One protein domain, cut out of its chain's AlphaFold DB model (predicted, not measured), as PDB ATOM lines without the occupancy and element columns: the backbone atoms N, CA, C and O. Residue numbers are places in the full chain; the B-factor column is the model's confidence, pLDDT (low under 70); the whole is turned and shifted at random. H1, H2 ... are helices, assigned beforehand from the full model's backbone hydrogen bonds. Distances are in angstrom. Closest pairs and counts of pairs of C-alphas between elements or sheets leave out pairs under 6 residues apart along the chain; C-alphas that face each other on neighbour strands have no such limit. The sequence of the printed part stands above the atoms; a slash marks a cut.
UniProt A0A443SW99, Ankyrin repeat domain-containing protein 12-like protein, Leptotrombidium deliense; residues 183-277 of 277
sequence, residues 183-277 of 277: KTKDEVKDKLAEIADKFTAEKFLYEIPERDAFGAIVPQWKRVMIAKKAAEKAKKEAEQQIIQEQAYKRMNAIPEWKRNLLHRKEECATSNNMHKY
ATOM      1  N   LYS A 183      40.333  42.557  13.950       59.25
ATOM      2  CA  LYS A 183      39.664  41.315  14.388       59.25
ATOM      3  C   LYS A 183      38.360  41.580  15.134       59.25
ATOM      4  O   LYS A 183      37.351  40.965  14.829       59.25
ATOM      5  N   THR A 184      38.359  42.535  16.061       62.91
ATOM      6  CA  THR A 184      37.139  42.905  16.796       62.91
ATOM      7  C   THR A 184      36.090  43.565  15.897       62.91
ATOM      8  O   THR A 184      34.899  43.362  16.112       62.91
ATOM      9  N   LYS A 185      36.497  44.315  14.863       63.62
ATOM     10  CA  LYS A 185      35.579  44.826  13.830       63.62
ATOM     11  C   LYS A 185      34.981  43.712  12.973       63.62
ATOM     12  O   LYS A 185      33.793  43.781  12.671       63.62
ATOM     13  N   ASP A 186      35.774  42.721  12.586       69.75
ATOM     14  CA  ASP A 186      35.293  41.586  11.798       69.75
ATOM     15  C   ASP A 186      34.358  40.697  12.632       69.75
ATOM     16  O   ASP A 186      33.253  40.411  12.192       69.75
ATOM     17  N   GLU A 187      34.694  40.419  13.896       72.12
ATOM     18  CA  GLU A 187      33.803  39.724  14.841       72.12
ATOM     19  C   GLU A 187      32.467  40.458  15.037       72.12
ATOM     20  O   GLU A 187      31.417  39.839  15.192       72.12
ATOM     21  N   VAL A 188      32.486  41.790  15.034       70.81
ATOM     22  CA  VAL A 188      31.271  42.608  15.131       70.81
ATOM     23  C   VAL A 188      30.436  42.522  13.860       70.81
ATOM     24  O   VAL A 188      29.214  42.416  13.951       70.81
ATOM     25  N   LYS A 189      31.070  42.541  12.687       73.38
ATOM     26  CA  LYS A 189      30.378  42.366  11.405       73.38
ATOM     27  C   LYS A 189      29.770  40.974  11.282       73.38
ATOM     28  O   LYS A 189      28.624  40.875  10.859       73.38
ATOM     29  N   ASP A 190      30.494  39.941  11.700       76.06
ATOM     30  CA  ASP A 190      30.015  38.560  11.702       76.06
ATOM     31  C   ASP A 190      28.802  38.409  12.626       76.06
ATOM     32  O   ASP A 190      27.779  37.865  12.215       76.06
ATOM     33  N   LYS A 191      28.848  38.999  13.831       76.44
ATOM     34  CA  LYS A 191      27.685  39.066  14.732       76.44
ATOM     35  C   LYS A 191      26.507  39.804  14.094       76.44
ATOM     36  O   LYS A 191      25.372  39.355  14.225       76.44
ATOM     37  N   LEU A 192      26.756  40.912  13.391       69.25
ATOM     38  CA  LEU A 192      25.712  41.682  12.705       69.25
ATOM     39  C   LEU A 192      25.054  40.882  11.571       69.25
ATOM     40  O   LEU A 192      23.839  40.958  11.382       69.25
ATOM     41  N   ALA A 193      25.850  40.115  10.823       74.25
ATOM     42  CA  ALA A 193      25.375  39.241   9.757       74.25
ATOM     43  C   ALA A 193      24.567  38.065  10.323       74.25
ATOM     44  O   ALA A 193      23.458  37.806   9.864       74.25
ATOM     45  N   GLU A 194      25.055  37.430  11.391       79.19
ATOM     46  CA  GLU A 194      24.338  36.357  12.084       79.19
ATOM     47  C   GLU A 194      22.994  36.843  12.657       79.19
ATOM     48  O   GLU A 194      21.981  36.143  12.603       79.19
ATOM     49  N   ILE A 195      22.961  38.070  13.178       74.44
ATOM     50  CA  ILE A 195      21.740  38.761  13.610       74.44
ATOM     51  C   ILE A 195      20.796  38.968  12.420       74.44
ATOM     52  O   ILE A 195      19.620  38.622  12.513       74.44
ATOM     53  N   ALA A 196      21.285  39.485  11.292       70.94
ATOM     54  CA  ALA A 196      20.457  39.713  10.110       70.94
ATOM     55  C   ALA A 196      19.791  38.422   9.601       70.94
ATOM     56  O   ALA A 196      18.613  38.454   9.247       70.94
ATOM     57  N   ASP A 197      20.501  37.293   9.655       72.56
ATOM     58  CA  ASP A 197      19.963  35.982   9.279       72.56
ATOM     59  C   ASP A 197      18.922  35.477  10.294       72.56
ATOM     60  O   ASP A 197      17.862  34.954   9.927       72.56
ATOM     61  N   LYS A 198      19.173  35.683  11.594       67.00
ATOM     62  CA  LYS A 198      18.247  35.311  12.678       67.00
ATOM     63  C   LYS A 198      16.947  36.113  12.654       67.00
ATOM     64  O   LYS A 198      15.905  35.571  13.035       67.00
ATOM     65  N   PHE A 199      16.991  37.366  12.206       68.44
ATOM     66  CA  PHE A 199      15.851  38.282  12.169       68.44
ATOM     67  C   PHE A 199      15.168  38.330  10.792       68.44
ATOM     68  O   PHE A 199      14.869  39.395  10.258       68.44
ATOM     69  N   THR A 200      14.880  37.159  10.218       72.00
ATOM     70  CA  THR A 200      14.157  37.041   8.941       72.00
ATOM     71  C   THR A 200      12.640  37.201   9.132       72.00
ATOM     72  O   THR A 200      12.064  36.689  10.093       72.00
ATOM     73  N   ALA A 201      11.962  37.872   8.192       67.69
ATOM     74  CA  ALA A 201      10.522  38.174   8.253       67.69
ATOM     75  C   ALA A 201       9.614  36.932   8.389       67.69
ATOM     76  O   ALA A 201       8.531  37.024   8.960       67.69
ATOM     77  N   GLU A 202      10.058  35.770   7.906       73.00
ATOM     78  CA  GLU A 202       9.339  34.496   8.046       73.00
ATOM     79  C   GLU A 202       9.266  34.023   9.500       73.00
ATOM     80  O   GLU A 202       8.238  33.500   9.926       73.00
ATOM     81  N   LYS A 203      10.314  34.279  10.296       75.75
ATOM     82  CA  LYS A 203      10.344  33.903  11.713       75.75
ATOM     83  C   LYS A 203       9.330  34.702  12.532       75.75
ATOM     84  O   LYS A 203       8.639  34.134  13.369       75.75
ATOM     85  N   PHE A 204       9.177  35.989  12.224       76.75
ATOM     86  CA  PHE A 204       8.227  36.878  12.902       76.75
ATOM     87  C   PHE A 204       6.777  36.709  12.445       76.75
ATOM     88  O   PHE A 204       5.871  37.214  13.099       76.75
ATOM     89  N   LEU A 205       6.527  36.012  11.333       79.81
ATOM     90  CA  LEU A 205       5.172  35.835  10.816       79.81
ATOM     91  C   LEU A 205       4.323  34.915  11.707       79.81
ATOM     92  O   LEU A 205       3.131  35.168  11.864       79.81
ATOM     93  N   TYR A 206       4.936  33.887  12.301       77.75
ATOM     94  CA  TYR A 206       4.272  32.954  13.221       77.75
ATOM     95  C   TYR A 206       4.021  33.548  14.609       77.75
ATOM     96  O   TYR A 206       3.128  33.099  15.321       77.75
ATOM     97  N   GLU A 207       4.805  34.555  14.989       81.69
ATOM     98  CA  GLU A 207       4.717  35.215  16.293       81.69
ATOM     99  C   GLU A 207       3.612  36.281  16.329       81.69
ATOM    100  O   GLU A 207       3.187  36.718  17.397       81.69
ATOM    101  N   ILE A 208       3.099  36.674  15.160       84.25
ATOM    102  CA  ILE A 208       1.991  37.618  15.053       84.25
ATOM    103  C   ILE A 208       0.668  36.869  15.174       84.25
ATOM    104  O   ILE A 208       0.369  36.017  14.330       84.25
ATOM    105  N   PRO A 209      -0.162  37.224  16.170       85.88
ATOM    106  CA  PRO A 209      -1.469  36.619  16.345       85.88
ATOM    107  C   PRO A 209      -2.322  36.715  15.077       85.88
ATOM    108  O   PRO A 209      -2.376  37.748  14.406       85.88
ATOM    109  N   GLU A 210      -3.052  35.642  14.765       85.56
ATOM    110  CA  GLU A 210      -4.022  35.657  13.662       85.56
ATOM    111  C   GLU A 210      -5.234  36.547  13.955       85.56
ATOM    112  O   GLU A 210      -5.994  36.891  13.049       85.56
ATOM    113  N   ARG A 211      -5.433  36.894  15.230       90.50
ATOM    114  CA  ARG A 211      -6.568  37.652  15.743       90.50
ATOM    115  C   ARG A 211      -6.071  38.898  16.464       90.50
ATOM    116  O   ARG A 211      -5.141  38.811  17.259       90.50
ATOM    117  N   ASP A 212      -6.693  40.035  16.183       88.38
ATOM    118  CA  ASP A 212      -6.451  41.285  16.907       88.38
ATOM    119  C   ASP A 212      -7.071  41.233  18.323       88.38
ATOM    120  O   ASP A 212      -7.849  40.325  18.624       88.38
ATOM    121  N   ALA A 213      -6.789  42.221  19.178       86.94
ATOM    122  CA  ALA A 213      -7.337  42.366  20.533       86.94
ATOM    123  C   ALA A 213      -8.879  42.318  20.585       86.94
ATOM    124  O   ALA A 213      -9.465  41.948  21.598       86.94
ATOM    125  N   PHE A 214      -9.535  42.641  19.468       84.56
ATOM    126  CA  PHE A 214     -10.989  42.598  19.293       84.56
ATOM    127  C   PHE A 214     -11.512  41.265  18.717       84.56
ATOM    128  O   PHE A 214     -12.688  41.155  18.382       84.56
ATOM    129  N   GLY A 215     -10.658  40.250  18.541       89.44
ATOM    130  CA  GLY A 215     -11.025  38.930  18.006       89.44
ATOM    131  C   GLY A 215     -11.205  38.860  16.479       89.44
ATOM    132  O   GLY A 215     -11.542  37.800  15.936       89.44
ATOM    133  N   ALA A 216     -10.962  39.957  15.758       88.19
ATOM    134  CA  ALA A 216     -11.040  40.012  14.297       88.19
ATOM    135  C   ALA A 216      -9.820  39.347  13.632       88.19
ATOM    136  O   ALA A 216      -8.699  39.504  14.111       88.19
ATOM    137  N   ILE A 217     -10.023  38.622  12.519       91.06
ATOM    138  CA  ILE A 217      -8.923  38.014  11.740       91.06
ATOM    139  C   ILE A 217      -8.071  39.118  11.127       91.06
ATOM    140  O   ILE A 217      -8.569  39.911  10.328       91.06
ATOM    141  N   VAL A 218      -6.779  39.133  11.446       88.94
ATOM    142  CA  VAL A 218      -5.820  40.051  10.834       88.94
ATOM    143  C   VAL A 218      -5.493  39.551   9.421       88.94
ATOM    144  O   VAL A 218      -4.995  38.432   9.265       88.94
ATOM    145  N   PRO A 219      -5.727  40.352   8.367       92.56
ATOM    146  CA  PRO A 219      -5.426  39.944   6.999       92.56
ATOM    147  C   PRO A 219      -3.947  39.591   6.787       92.56
ATOM    148  O   PRO A 219      -3.054  40.217   7.364       92.56
ATOM    149  N   GLN A 220      -3.670  38.647   5.878       86.75
ATOM    150  CA  GLN A 220      -2.316  38.128   5.636       86.75
ATOM    151  C   GLN A 220      -1.286  39.218   5.325       86.75
ATOM    152  O   GLN A 220      -0.197  39.212   5.888       86.75
ATOM    153  N   TRP A 221      -1.626  40.188   4.474       91.06
ATOM    154  CA  TRP A 221      -0.715  41.283   4.122       91.06
ATOM    155  C   TRP A 221      -0.350  42.149   5.335       91.06
ATOM    156  O   TRP A 221       0.780  42.622   5.445       91.06
ATOM    157  N   LYS A 222      -1.291  42.335   6.269       92.44
ATOM    158  CA  LYS A 222      -1.069  43.110   7.487       92.44
ATOM    159  C   LYS A 222      -0.180  42.333   8.451       92.44
ATOM    160  O   LYS A 222       0.734  42.932   9.011       92.44
ATOM    161  N   ARG A 223      -0.370  41.013   8.567       92.06
ATOM    162  CA  ARG A 223       0.548  40.130   9.308       92.06
ATOM    163  C   ARG A 223       1.960  40.183   8.731       92.06
ATOM    164  O   ARG A 223       2.897  40.449   9.467       92.06
ATOM    165  N   VAL A 224       2.111  40.060   7.411       89.25
ATOM    166  CA  VAL A 224       3.414  40.182   6.730       89.25
ATOM    167  C   VAL A 224       4.055  41.554   6.972       89.25
ATOM    168  O   VAL A 224       5.252  41.637   7.234       89.25
ATOM    169  N   MET A 225       3.274  42.639   6.947       92.62
ATOM    170  CA  MET A 225       3.778  43.978   7.270       92.62
ATOM    171  C   MET A 225       4.256  44.103   8.717       92.62
ATOM    172  O   MET A 225       5.327  44.658   8.954       92.62
ATOM    173  N   ILE A 226       3.475  43.609   9.682       90.75
ATOM    174  CA  ILE A 226       3.858  43.628  11.097       90.75
ATOM    175  C   ILE A 226       5.100  42.750  11.304       90.75
ATOM    176  O   ILE A 226       6.012  43.177  12.005       90.75
ATOM    177  N   ALA A 227       5.199  41.603  10.621       90.06
ATOM    178  CA  ALA A 227       6.339  40.686  10.709       90.06
ATOM    179  C   ALA A 227       7.609  41.362  10.216       90.06
ATOM    180  O   ALA A 227       8.630  41.367  10.896       90.06
ATOM    181  N   LYS A 228       7.513  42.022   9.059       89.06
ATOM    182  CA  LYS A 228       8.604  42.816   8.507       89.06
ATOM    183  C   LYS A 228       8.996  43.959   9.446       89.06
ATOM    184  O   LYS A 228      10.180  44.179   9.661       89.06
ATOM    185  N   LYS A 229       8.026  44.669  10.034       91.06
ATOM    186  CA  LYS A 229       8.300  45.759  10.986       91.06
ATOM    187  C   LYS A 229       8.969  45.246  12.267       91.06
ATOM    188  O   LYS A 229       9.875  45.906  12.764       91.06
ATOM    189  N   ALA A 230       8.557  44.086  12.777       87.19
ATOM    190  CA  ALA A 230       9.168  43.438  13.934       87.19
ATOM    191  C   ALA A 230      10.601  42.971  13.630       87.19
ATOM    192  O   ALA A 230      11.510  43.282  14.395       87.19
ATOM    193  N   ALA A 231      10.816  42.332  12.477       86.31
ATOM    194  CA  ALA A 231      12.130  41.904  12.005       86.31
ATOM    195  C   ALA A 231      13.108  43.084  11.854       86.31
ATOM    196  O   ALA A 231      14.212  43.053  12.394       86.31
ATOM    197  N   GLU A 232      12.682  44.162  11.189       85.50
ATOM    198  CA  GLU A 232      13.488  45.382  11.031       85.50
ATOM    199  C   GLU A 232      13.787  46.049  12.382       85.50
ATOM    200  O   GLU A 232      14.910  46.495  12.619       85.50
ATOM    201  N   LYS A 233      12.809  46.088  13.301       89.00
ATOM    202  CA  LYS A 233      13.011  46.640  14.649       89.00
ATOM    203  C   LYS A 233      14.036  45.824  15.437       89.00
ATOM    204  O   LYS A 233      14.947  46.411  16.009       89.00
ATOM    205  N   ALA A 234      13.912  44.499  15.439       83.62
ATOM    206  CA  ALA A 234      14.813  43.618  16.171       83.62
ATOM    207  C   ALA A 234      16.244  43.663  15.611       83.62
ATOM    208  O   ALA A 234      17.209  43.729  16.371       83.62
ATOM    209  N   LYS A 235      16.384  43.736  14.281       83.31
ATOM    210  CA  LYS A 235      17.675  43.964  13.620       83.31
ATOM    211  C   LYS A 235      18.311  45.283  14.069       83.31
ATOM    212  O   LYS A 235      19.476  45.300  14.455       83.31
ATOM    213  N   LYS A 236      17.539  46.373  14.039       88.38
ATOM    214  CA  LYS A 236      18.012  47.702  14.443       88.38
ATOM    215  C   LYS A 236      18.419  47.746  15.916       88.38
ATOM    216  O   LYS A 236      19.435  48.345  16.249       88.38
ATOM    217  N   GLU A 237      17.645  47.117  16.795       85.12
ATOM    218  CA  GLU A 237      17.942  47.071  18.228       85.12
ATOM    219  C   GLU A 237      19.219  46.276  18.521       85.12
ATOM    220  O   GLU A 237      20.063  46.730  19.289       85.12
ATOM    221  N   ALA A 238      19.418  45.134  17.863       80.62
ATOM    222  CA  ALA A 238      20.619  44.325  18.043       80.62
ATOM    223  C   ALA A 238      21.892  45.035  17.536       80.62
ATOM    224  O   ALA A 238      22.937  44.983  18.185       80.62
ATOM    225  N   GLU A 239      21.801  45.764  16.420       79.12
ATOM    226  CA  GLU A 239      22.881  46.644  15.953       79.12
ATOM    227  C   GLU A 239      23.182  47.759  16.967       79.12
ATOM    228  O   GLU A 239      24.342  47.988  17.316       79.12
ATOM    229  N   GLN A 240      22.145  48.417  17.495       85.38
ATOM    230  CA  GLN A 240      22.311  49.453  18.514       85.38
ATOM    231  C   GLN A 240      22.947  48.917  19.795       85.38
ATOM    232  O   GLN A 240      23.805  49.591  20.359       85.38
ATOM    233  N   GLN A 241      22.586  47.713  20.238       82.81
ATOM    234  CA  GLN A 241      23.204  47.089  21.409       82.81
ATOM    235  C   GLN A 241      24.702  46.861  21.206       82.81
ATOM    236  O   GLN A 241      25.488  47.150  22.104       82.81
ATOM    237  N   ILE A 242      25.120  46.428  20.015       80.56
ATOM    238  CA  ILE A 242      26.543  46.261  19.702       80.56
ATOM    239  C   ILE A 242      27.274  47.610  19.738       80.56
ATOM    240  O   ILE A 242      28.367  47.706  20.298       80.56
ATOM    241  N   ILE A 243      26.679  48.662  19.174       77.75
ATOM    242  CA  ILE A 243      27.253  50.016  19.207       77.75
ATOM    243  C   ILE A 243      27.363  50.521  20.650       77.75
ATOM    244  O   ILE A 243      28.411  51.036  21.043       77.75
ATOM    245  N   GLN A 244      26.317  50.338  21.457       83.56
ATOM    246  CA  GLN A 244      26.311  50.717  22.868       83.56
ATOM    247  C   GLN A 244      27.350  49.936  23.671       83.56
ATOM    248  O   GLN A 244      28.083  50.543  24.445       83.56
ATOM    249  N   GLU A 245      27.482  48.624  23.464       85.44
ATOM    250  CA  GLU A 245      28.497  47.805  24.131       85.44
ATOM    251  C   GLU A 245      29.907  48.279  23.760       85.44
ATOM    252  O   GLU A 245      30.776  48.399  24.623       85.44
ATOM    253  N   GLN A 246      30.141  48.618  22.491       79.88
ATOM    254  CA  GLN A 246      31.420  49.180  22.065       79.88
ATOM    255  C   GLN A 246      31.691  50.550  22.681       79.88
ATOM    256  O   GLN A 246      32.813  50.800  23.122       79.88
ATOM    257  N   ALA A 247      30.692  51.431  22.725       82.00
ATOM    258  CA  ALA A 247      30.809  52.739  23.359       82.00
ATOM    259  C   ALA A 247      31.075  52.594  24.865       82.00
ATOM    260  O   ALA A 247      32.012  53.195  25.385       82.00
ATOM    261  N   TYR A 248      30.341  51.713  25.543       83.31
ATOM    262  CA  TYR A 248      30.523  51.382  26.952       83.31
ATOM    263  C   TYR A 248      31.913  50.801  27.220       83.31
ATOM    264  O   TYR A 248      32.614  51.231  28.132       83.31
ATOM    265  N   LYS A 249      32.382  49.892  26.365       84.06
ATOM    266  CA  LYS A 249      33.737  49.338  26.439       84.06
ATOM    267  C   LYS A 249      34.804  50.413  26.231       84.06
ATOM    268  O   LYS A 249      35.820  50.389  26.920       84.06
ATOM    269  N   ARG A 250      34.584  51.368  25.318       82.06
ATOM    270  CA  ARG A 250      35.468  52.532  25.136       82.06
ATOM    271  C   ARG A 250      35.478  53.420  26.376       82.06
ATOM    272  O   ARG A 250      36.560  53.803  26.799       82.06
ATOM    273  N   MET A 251      34.318  53.698  26.972       73.88
ATOM    274  CA  MET A 251      34.210  54.475  28.210       73.88
ATOM    275  C   MET A 251      34.900  53.778  29.385       73.88
ATOM    276  O   MET A 251      35.668  54.405  30.102       73.88
ATOM    277  N   ASN A 252      34.726  52.467  29.534       79.88
ATOM    278  CA  ASN A 252      35.368  51.693  30.597       79.88
ATOM    279  C   ASN A 252      36.878  51.529  30.400       79.88
ATOM    280  O   ASN A 252      37.611  51.338  31.367       79.88
ATOM    281  N   ALA A 253      37.362  51.598  29.157       82.12
ATOM    282  CA  ALA A 253      38.791  51.614  28.865       82.12
ATOM    283  C   ALA A 253      39.452  52.959  29.221       82.12
ATOM    284  O   ALA A 253      40.681  53.044  29.246       82.12
ATOM    285  N   ILE A 254      38.665  54.012  29.481       83.25
ATOM    286  CA  ILE A 254      39.170  55.301  29.949       83.25
ATOM    287  C   ILE A 254      39.453  55.191  31.455       83.25
ATOM    288  O   ILE A 254      38.540  54.919  32.233       83.25
ATOM    289  N   PRO A 255      40.693  55.451  31.899       87.94
ATOM    290  CA  PRO A 255      41.014  55.479  33.322       87.94
ATOM    291  C   PRO A 255      40.175  56.507  34.091       87.94
ATOM    292  O   PRO A 255      39.878  57.582  33.568       87.94
ATOM    293  N   GLU A 256      39.879  56.233  35.364       80.06
ATOM    294  CA  GLU A 256      39.031  57.098  36.202       80.06
ATOM    295  C   GLU A 256      39.485  58.560  36.240       80.06
ATOM    296  O   GLU A 256      38.668  59.466  36.109       80.06
ATOM    297  N   TRP A 257      40.795  58.809  36.345       84.81
ATOM    298  CA  TRP A 257      41.334  60.172  36.359       84.81
ATOM    299  C   TRP A 257      41.020  60.932  35.064       84.81
ATOM    300  O   TRP A 257      40.770  62.136  35.091       84.81
ATOM    301  N   LYS A 258      40.998  60.227  33.927       88.12
ATOM    302  CA  LYS A 258      40.679  60.798  32.620       88.12
ATOM    303  C   LYS A 258      39.168  60.971  32.453       88.12
ATOM    304  O   LYS A 258      38.751  61.993  31.924       88.12
ATOM    305  N   ARG A 259      38.357  60.033  32.957       86.69
ATOM    306  CA  ARG A 259      36.888  60.145  33.012       86.69
ATOM    307  C   ARG A 259      36.453  61.365  33.833       86.69
ATOM    308  O   ARG A 259      35.687  62.187  33.350       86.69
ATOM    309  N   ASN A 260      37.032  61.549  35.019       86.00
ATOM    310  CA  ASN A 260      36.760  62.700  35.884       86.00
ATOM    311  C   ASN A 260      37.216  64.024  35.253       86.00
ATOM    312  O   ASN A 260      36.563  65.050  35.427       86.00
ATOM    313  N   LEU A 261      38.321  64.016  34.499       83.88
ATOM    314  CA  LEU A 261      38.781  65.200  33.773       83.88
ATOM    315  C   LEU A 261      37.830  65.585  32.630       83.88
ATOM    316  O   LEU A 261      37.611  66.775  32.415       83.88
ATOM    317  N   LEU A 262      37.271  64.601  31.917       83.44
ATOM    318  CA  LEU A 262      36.267  64.827  30.876       83.44
ATOM    319  C   LEU A 262      34.980  65.405  31.463       83.44
ATOM    320  O   LEU A 262      34.589  66.483  31.032       83.44
ATOM    321  N   HIS A 263      34.434  64.808  32.527       80.69
ATOM    322  CA  HIS A 263      33.266  65.359  33.225       80.69
ATOM    323  C   HIS A 263      33.498  66.794  33.707       80.69
ATOM    324  O   HIS A 263      32.671  67.672  33.488       80.69
ATOM    325  N   ARG A 264      34.677  67.088  34.270       78.69
ATOM    326  CA  ARG A 264      35.004  68.454  34.699       78.69
ATOM    327  C   ARG A 264      35.165  69.427  33.523       78.69
ATOM    328  O   ARG A 264      34.923  70.622  33.681       78.69
ATOM    329  N   LYS A 265      35.583  68.942  32.347       76.19
ATOM    330  CA  LYS A 265      35.633  69.726  31.100       76.19
ATOM    331  C   LYS A 265      34.225  69.985  30.559       76.19
ATOM    332  O   LYS A 265      33.965  71.096  30.111       76.19
ATOM    333  N   GLU A 266      33.343  68.990  30.619       67.50
ATOM    334  CA  GLU A 266      31.931  69.086  30.234       67.50
ATOM    335  C   GLU A 266      31.211  70.113  31.116       67.50
ATOM    336  O   GLU A 266      30.692  71.086  30.584       67.50
ATOM    337  N   GLU A 267      31.310  70.007  32.447       67.12
ATOM    338  CA  GLU A 267      30.722  70.955  33.415       67.12
ATOM    339  C   GLU A 267      31.229  72.399  33.239       67.12
ATOM    340  O   GLU A 267      30.478  73.370  33.382       67.12
ATOM    341  N   CYS A 268      32.513  72.563  32.909       53.34
ATOM    342  CA  CYS A 268      33.112  73.875  32.664       53.34
ATOM    343  C   CYS A 268      32.718  74.455  31.291       53.34
ATOM    344  O   CYS A 268      32.680  75.675  31.116       53.34
ATOM    345  N   ALA A 269      32.386  73.611  30.312       58.50
ATOM    346  CA  ALA A 269      31.861  74.053  29.022       58.50
ATOM    347  C   ALA A 269      30.391  74.494  29.127       58.50
ATOM    348  O   ALA A 269      30.020  75.514  28.543       58.50
ATOM    349  N   THR A 270      29.563  73.797  29.915       58.34
ATOM    350  CA  THR A 270      28.156  74.178  30.135       58.34
ATOM    351  C   THR A 270      28.023  75.470  30.941       58.34
ATOM    352  O   THR A 270      27.193  76.315  30.604       58.34
ATOM    353  N   SER A 271      28.867  75.687  31.957       57.06
ATOM    354  CA  SER A 271      28.827  76.916  32.769       57.06
ATOM    355  C   SER A 271      29.255  78.176  32.002       57.06
ATOM    356  O   SER A 271      28.728  79.265  32.251       57.06
ATOM    357  N   ASN A 272      30.134  78.029  31.006       55.50
ATOM    358  CA  ASN A 272      30.534  79.112  30.104       55.50
ATOM    359  C   ASN A 272      29.455  79.482  29.067       55.50
ATOM    360  O   ASN A 272      29.488  80.590  28.531       55.50
ATOM    361  N   ASN A 273      28.492  78.598  28.784       55.22
ATOM    362  CA  ASN A 273      27.401  78.883  27.842       55.22
ATOM    363  C   ASN A 273      26.203  79.586  28.515       55.22
ATOM    364  O   ASN A 273      25.465  80.322  27.868       55.22
ATOM    365  N   MET A 274      26.058  79.450  29.837       51.25
ATOM    366  CA  MET A 274      25.054  80.182  30.629       51.25
ATOM    367  C   MET A 274      25.420  81.649  30.915       51.25
ATOM    368  O   MET A 274      24.578  82.390  31.400       51.25
ATOM    369  N   HIS A 275      26.639  82.092  30.595       52.38
ATOM    370  CA  HIS A 275      27.077  83.489  30.763       52.38
ATOM    371  C   HIS A 275      26.962  84.334  29.477       52.38
ATOM    372  O   HIS A 275      27.514  85.431  29.409       52.38
ATOM    373  N   LYS A 276      26.282  83.828  28.439       51.56
ATOM    374  CA  LYS A 276      26.098  84.525  27.151       51.56
ATOM    375  C   LYS A 276      24.680  85.049  26.891       51.56
ATOM    376  O   LYS A 276      24.417  85.479  25.768       51.56
ATOM    377  N   TYR A 277      23.810  85.065  27.897       42.69
ATOM    378  CA  TYR A 277      22.487  85.692  27.823       42.69
ATOM    379  C   TYR A 277      22.325  86.747  28.909       42.69
ATOM    380  O   TYR A 277      22.746  86.468  30.052       42.69
TER     381      TYR A 277
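This is residues 183 to 277 of the 277 residues of the protein "Ankyrin repeat domain-containing protein 12-like protein" of Leptotrombidium deliense (UniProt A0A443SW99). One long helix, H3, makes the longest axis, with H1 side by side with part of it and the short H2 packed on it nearer its first residue; a loop, residues 206 to 219, turns back at that end, and at the other H4 makes a corner, residues 260 to 277 sticking out. The 95 printed residues hold four named helices, H1 to H4 in order, and no named strand: all helix, extended, radius of gyration 22.2 A, spans 60 by 45 by 18 A.

H1, residues 183 to 198, begins at C-alpha 183 (39.664, 41.315, 14.388) and is 22.3 A long. H2 is residues 201 to 205. H3, residues 220 to 252, is 47.2 A long. H4, residues 256 to 273, is 26.1 A long and ends at C-alpha 273 (27.401, 78.883, 27.842).

H1 touches H3 at its residues 235 to 242 alone, closest C-alphas Ala 196 and Lys 235, 6.2 A, at a shallow tilt of 19 degrees, opposite ways. H2 touches H3 at its residues 223 to 231 alone, closest C-alphas Phe 204 and Ala 227, 4.8 A. H3 and H4 are close but not clearly touching, closest C-alphas Met 251 and Arg 259, 7.9 A, and only just about perpendicular at 72 degrees. H4 is apart from H1 and H2. In H1, H2, H3 and H4 every O i to N i+4 pair is within hydrogen-bond range.

The C-alphas farthest apart, Ile 217 and His 275, are 61.0 A apart. The printed part has no cut; the link H2 to H3 is long. Confidence is under 70 in 20 residues, among them 266 to 277.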